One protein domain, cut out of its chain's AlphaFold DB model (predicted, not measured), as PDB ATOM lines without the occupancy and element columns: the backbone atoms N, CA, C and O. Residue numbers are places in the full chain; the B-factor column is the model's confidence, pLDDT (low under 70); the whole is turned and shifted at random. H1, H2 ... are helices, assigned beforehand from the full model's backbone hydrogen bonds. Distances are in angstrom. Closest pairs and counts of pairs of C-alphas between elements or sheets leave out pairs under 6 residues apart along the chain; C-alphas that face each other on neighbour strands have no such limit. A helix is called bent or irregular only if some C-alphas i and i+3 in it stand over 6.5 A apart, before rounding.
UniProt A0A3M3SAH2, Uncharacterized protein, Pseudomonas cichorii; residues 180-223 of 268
ATOM      1  N   ARG A 180     305.955 297.306 406.086       73.06
ATOM      2  CA  ARG A 180     306.695 296.356 405.238       73.06
ATOM      3  C   ARG A 180     306.194 294.924 405.356       73.06
ATOM      4  O   ARG A 180     306.236 294.200 404.369       73.06
ATOM      5  N   GLU A 181     305.747 294.515 406.538       75.69
ATOM      6  CA  GLU A 181     305.419 293.113 406.808       75.69
ATOM      7  C   GLU A 181     303.977 292.756 406.438       75.69
ATOM      8  O   GLU A 181     303.712 291.612 406.072       75.69
ATOM      9  N   GLN A 182     303.033 293.706 406.511       71.19
ATOM     10  CA  GLN A 182     301.609 293.414 406.319       71.19
ATOM     11  C   GLN A 182     300.864 294.578 405.646       71.19
ATOM     12  O   GLN A 182     300.142 295.323 406.316       71.19
ATOM     13  N   PRO A 183     300.946 294.720 404.307       75.81
ATOM     14  CA  PRO A 183     300.203 295.758 403.583       75.81
ATOM     15  C   PRO A 183     298.686 295.703 403.846       75.81
ATOM     16  O   PRO A 183     298.017 296.736 403.854       75.81
ATOM     17  N   LEU A 184     298.144 294.518 404.152       87.00
ATOM     18  CA  LEU A 184     296.740 294.331 404.531       87.00
ATOM     19  C   LEU A 184     296.381 294.978 405.878       87.00
ATOM     20  O   LEU A 184     295.293 295.532 406.011       87.00
ATOM     21  N   ALA A 185     297.281 294.953 406.865       78.94
ATOM     22  CA  ALA A 185     297.034 295.561 408.174       78.94
ATOM     23  C   ALA A 185     296.968 297.092 408.068       78.94
ATOM     24  O   ALA A 185     296.107 297.732 408.666       78.94
ATOM     25  N   VAL A 186     297.832 297.672 407.235       80.75
ATOM     26  CA  VAL A 186     297.836 299.108 406.924       80.75
ATOM     27  C   VAL A 186     296.551 299.506 406.205       80.75
ATOM     28  O   VAL A 186     295.930 300.502 406.568       80.75
ATOM     29  N   ALA A 187     296.119 298.705 405.224       81.38
ATOM     30  CA  ALA A 187     294.856 298.918 404.526       81.38
ATOM     31  C   ALA A 187     293.655 298.846 405.484       81.38
ATOM     32  O   ALA A 187     292.772 299.696 405.417       81.38
ATOM     33  N   ALA A 188     293.646 297.890 406.420       83.44
ATOM     34  CA  ALA A 188     292.593 297.759 407.425       83.44
ATOM     35  C   ALA A 188     292.541 298.961 408.384       83.44
ATOM     36  O   ALA A 188     291.460 299.475 408.663       83.44
ATOM     37  N   ILE A 189     293.697 299.453 408.846       80.62
ATOM     38  CA  ILE A 189     293.780 300.656 409.689       80.62
ATOM     39  C   ILE A 189     293.314 301.891 408.907       80.62
ATOM     40  O   ILE A 189     292.521 302.678 409.421       80.62
ATOM     41  N   GLY A 190     293.759 302.043 407.658       81.44
ATOM     42  CA  GLY A 190     293.330 303.131 406.779       81.44
ATOM     43  C   GLY A 190     291.821 303.118 406.529       81.44
ATOM     44  O   GLY A 190     291.189 304.168 406.587       81.44
ATOM     45  N   LEU A 191     291.230 301.938 406.332       86.88
ATOM     46  CA  LEU A 191     289.787 301.773 406.172       86.88
ATOM     47  C   LEU A 191     289.028 302.082 407.466       86.88
ATOM     48  O   LEU A 191     288.004 302.747 407.408       86.88
ATOM     49  N   ALA A 192     289.534 301.667 408.630       81.94
ATOM     50  CA  ALA A 192     288.913 301.983 409.916       81.94
ATOM     51  C   ALA A 192     288.908 303.496 410.194       81.94
ATOM     52  O   ALA A 192     287.872 304.059 410.545       81.94
ATOM     53  N   VAL A 193     290.042 304.173 409.980       86.00
ATOM     54  CA  VAL A 193     290.146 305.635 410.122       86.00
ATOM     55  C   VAL A 193     289.282 306.346 409.078       86.00
ATOM     56  O   VAL A 193     288.540 307.269 409.409       86.00
ATOM     57  N   GLY A 194     289.334 305.888 407.826       74.81
ATOM     58  CA  GLY A 194     288.541 306.427 406.726       74.81
ATOM     59  C   GLY A 194     287.038 306.259 406.936       74.81
ATOM     60  O   GLY A 194     286.286 307.166 406.608       74.81
ATOM     61  N   ALA A 195     286.597 305.156 407.544       88.31
ATOM     62  CA  ALA A 195     285.195 304.921 407.869       88.31
ATOM     63  C   ALA A 195     284.692 305.864 408.967       88.31
ATOM     64  O   ALA A 195     283.576 306.354 408.866       88.31
ATOM     65  N   ILE A 196     285.507 306.166 409.984       80.88
ATOM     66  CA  ILE A 196     285.133 307.129 411.033       80.88
ATOM     67  C   ILE A 196     284.978 308.530 410.435       80.88
ATOM     68  O   ILE A 196     283.980 309.198 410.686       80.88
ATOM     69  N   ILE A 197     285.937 308.960 409.609       80.56
ATOM     70  CA  ILE A 197     285.875 310.265 408.936       80.56
ATOM     71  C   ILE A 197     284.702 310.299 407.949       80.56
ATOM     72  O   ILE A 197     283.932 311.254 407.946       80.56
ATOM     73  N   GLY A 198     284.526 309.242 407.155       74.25
ATOM     74  CA  GLY A 198     283.425 309.113 406.202       74.25
ATOM     75  C   GLY A 198     282.050 309.065 406.869       74.25
ATOM     76  O   GLY A 198     281.096 309.575 406.303       74.25
ATOM     77  N   ALA A 199     281.948 308.519 408.083       81.75
ATOM     78  CA  ALA A 199     280.710 308.502 408.860       81.75
ATOM     79  C   ALA A 199     280.439 309.826 409.594       81.75
ATOM     80  O   ALA A 199     279.285 310.141 409.873       81.75
ATOM     81  N   ALA A 200     281.485 310.590 409.926       79.50
ATOM     82  CA  ALA A 200     281.358 311.908 410.548       79.50
ATOM     83  C   ALA A 200     281.043 313.020 409.531       79.50
ATOM     84  O   ALA A 200     280.545 314.078 409.916       79.50
ATOM     85  N   LEU A 201     281.328 312.798 408.243       81.88
ATOM     86  CA  LEU A 201     280.969 313.718 407.169       81.88
ATOM     87  C   LEU A 201     279.513 313.482 406.720       81.88
ATOM     88  O   LEU A 201     279.131 312.340 406.463       81.88
ATOM     89  N   PRO A 202     278.683 314.536 406.590       73.44
ATOM     90  CA  PRO A 202     277.331 314.403 406.058       73.44
ATOM     91  C   PRO A 202     277.373 313.880 404.619       73.44
ATOM     92  O   PRO A 202     278.029 314.479 403.764       73.44
ATOM     93  N   ALA A 203     276.650 312.788 404.350       69.69
ATOM     94  CA  ALA A 203     276.516 312.233 403.005       69.69
ATOM     95  C   ALA A 203     275.985 313.315 402.055       69.69
ATOM     96  O   ALA A 203     274.847 313.782 402.185       69.69
ATOM     97  N   SER A 204     276.834 313.753 401.125       75.25
ATOM     98  CA  SER A 204     276.501 314.853 400.222       75.25
ATOM     99  C   SER A 204     275.443 314.418 399.199       75.25
ATOM    100  O   SER A 204     275.350 313.247 398.832       75.25
ATOM    101  N   GLU A 205     274.657 315.358 398.671       75.56
ATOM    102  CA  GLU A 205     273.610 315.078 397.669       75.56
ATOM    103  C   GLU A 205     274.139 314.365 396.407       75.56
ATOM    104  O   GLU A 205     273.429 313.586 395.768       75.56
ATOM    105  N   ARG A 206     275.422 314.562 396.071       63.50
ATOM    106  CA  ARG A 206     276.080 313.868 394.951       63.50
ATOM    107  C   ARG A 206     276.283 312.381 395.223       63.50
ATOM    108  O   ARG A 206     276.194 311.570 394.306       63.50
ATOM    109  N   GLU A 207     276.512 312.022 396.478       69.31
ATOM    110  CA  GLU A 207     276.685 310.641 396.909       69.31
ATOM    111  C   GLU A 207     275.358 309.880 396.857       69.31
ATOM    112  O   GLU A 207     275.317 308.757 396.369       69.31
ATOM    113  N   LYS A 208     274.244 310.515 397.238       74.38
ATOM    114  CA  LYS A 208     272.911 309.888 397.204       74.38
ATOM    115  C   LYS A 208     272.491 309.457 395.799       74.38
ATOM    116  O   LYS A 208     271.914 308.386 395.643       74.38
ATOM    117  N   GLN A 209     272.805 310.249 394.773       75.38
ATOM    118  CA  GLN A 209     272.462 309.907 393.387       75.38
ATOM    119  C   GLN A 209     273.353 308.793 392.830       75.38
ATOM    120  O   GLN A 209     272.857 307.865 392.195       75.38
ATOM    121  N   LEU A 210     274.661 308.861 393.096       71.56
ATOM    122  CA  LEU A 210     275.621 307.863 392.620       71.56
ATOM    123  C   LEU A 210     275.447 306.519 393.343       71.56
ATOM    124  O   LEU A 210     275.385 305.469 392.704       71.56
ATOM    125  N   ILE A 211     275.308 306.549 394.670       76.88
ATOM    126  CA  ILE A 211     275.074 305.358 395.491       76.88
ATOM    127  C   ILE A 211     273.660 304.823 395.280       76.88
ATOM    128  O   ILE A 211     273.485 303.609 395.287       76.88
ATOM    129  N   GLY A 212     272.667 305.681 395.027       76.94
ATOM    130  CA  GLY A 212     271.315 305.256 394.654       76.94
ATOM    131  C   GLY A 212     271.334 304.358 393.418       76.94
ATOM    132  O   GLY A 212     270.901 303.213 393.482       76.94
ATOM    133  N   GLN A 213     271.979 304.808 392.337       74.38
ATOM    134  CA  GLN A 213     272.092 304.022 391.103       74.38
ATOM    135  C   GLN A 213     272.889 302.718 391.288       74.38
ATOM    136  O   GLN A 213     272.538 301.685 390.712       74.38
ATOM    137  N   ALA A 214     273.955 302.739 392.095       73.56
ATOM    138  CA  ALA A 214     274.729 301.538 392.414       73.56
ATOM    139  C   ALA A 214     273.910 300.540 393.251       73.56
ATOM    140  O   ALA A 214     273.878 299.344 392.949       73.56
ATOM    141  N   ARG A 215     273.191 301.036 394.262       67.69
ATOM    142  CA  ARG A 215     272.276 300.256 395.098       67.69
ATOM    143  C   ARG A 215     271.170 299.637 394.259       67.69
ATOM    144  O   ARG A 215     270.866 298.466 394.467       67.69
ATOM    145  N   ASP A 216     270.608 300.363 393.303       77.31
ATOM    146  CA  ASP A 216     269.528 299.863 392.452       77.31
ATOM    147  C   ASP A 216     270.007 298.726 391.540       77.31
ATOM    148  O   ASP A 216     269.306 297.727 391.367       77.31
ATOM    149  N   LYS A 217     271.246 298.788 391.033       70.00
ATOM    150  CA  LYS A 217     271.861 297.685 390.267       70.00
ATOM    151  C   LYS A 217     272.188 296.465 391.131       70.00
ATOM    152  O   LYS A 217     271.950 295.331 390.711       70.00
ATOM    153  N   LEU A 218     272.680 296.679 392.351       67.81
ATOM    154  CA  LEU A 218     272.975 295.601 393.300       67.81
ATOM    155  C   LEU A 218     271.695 294.929 393.812       67.81
ATOM    156  O   LEU A 218     271.618 293.701 393.879       67.81
ATOM    157  N   THR A 219     270.663 295.721 394.105       74.06
ATOM    158  CA  THR A 219     269.362 295.230 394.572       74.06
ATOM    159  C   THR A 219     268.643 294.489 393.452       74.06
ATOM    160  O   THR A 219     268.143 293.397 393.682       74.06
ATOM    161  N   SER A 220     268.645 295.015 392.223       61.31
ATOM    162  CA  SER A 220     267.987 294.356 391.086       61.31
ATOM    163  C   SER A 220     268.676 293.062 390.643       61.31
ATOM    164  O   SER A 220     267.986 292.134 390.229       61.31
ATOM    165  N   THR A 221     270.001 292.956 390.765       59.75
ATOM    166  CA  THR A 221     270.731 291.714 390.445       59.75
ATOM    167  C   THR A 221     270.544 290.663 391.545       59.75
ATOM    168  O   THR A 221     270.235 289.512 391.252       59.75
ATOM    169  N   THR A 222     270.609 291.068 392.817       54.66
ATOM    170  CA  THR A 222     270.455 290.157 393.969       54.66
ATOM    171  C   THR A 222     269.003 289.704 394.170       54.66
ATOM    172  O   THR A 222     268.744 288.540 394.474       54.66
ATOM    173  N   ALA A 223     268.025 290.595 393.962       58.69
ATOM    174  CA  ALA A 223     266.604 290.268 394.090       58.69
ATOM    175  C   ALA A 223     266.122 289.311 392.991       58.69
ATOM    176  O   ALA A 223     265.261 288.472 393.249       58.69
TER     177      ALA A 223
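This is residues 180 to 223 of the 268 residues of an uncharacterized protein of Pseudomonas cichorii (UniProt A0A3M3SAH2). The longest helix, H2, makes one arm of a wide, open V and H1 makes the other, with residues 201 to 204 joining them at the point. The space between the two arms is empty, and a short tail, residues 180 to 182, runs before H1. The printed part has 44 residues with two named helices, H1 then H2, and no named strand; its class is all helix. It is extended, with a radius of gyration of the C-alphas of 15.0 A, and flat, its C-alphas spanning 40 by 26 by 12 A.

H2 holds residues 205 to 223, 19 residues and 26.0 A from first to last C-alpha. It begins at C-alpha 205, at (273.610, 315.078, 397.669), and ends at C-alpha 223, at (266.604, 290.268, 394.090). H1 holds residues 183 to 200, 18 residues and 25.8 A long, from C-alpha 183 at (300.203, 295.758, 403.583) to C-alpha 200 at (281.358, 311.908, 410.548).

H2 and H1 are apart, with no C-alpha of the one within 8 A of the other. A tight link of four residues, Leu 201 to Ser 204, joins them. Residues 180 to 223 stand free: they have no C-alpha 8 or more places away along the chain within 10 A. In H1 every O i to N i+4 pair is within hydrogen-bond range; in H2 14 of 15 are. Neither helix is bent or irregular.

The two C-alphas farthest apart are those of Arg 180 and Ala 223, the first and last printed residues, at 42.1 A. The printed part has no cut. The mean pLDDT of the printed part is 75.2, with 81 for H1 and 70 for H2. Nine residues are under 70: residue 203, residues 206 to 207, residue 215, residue 218 and residues 220 to 223.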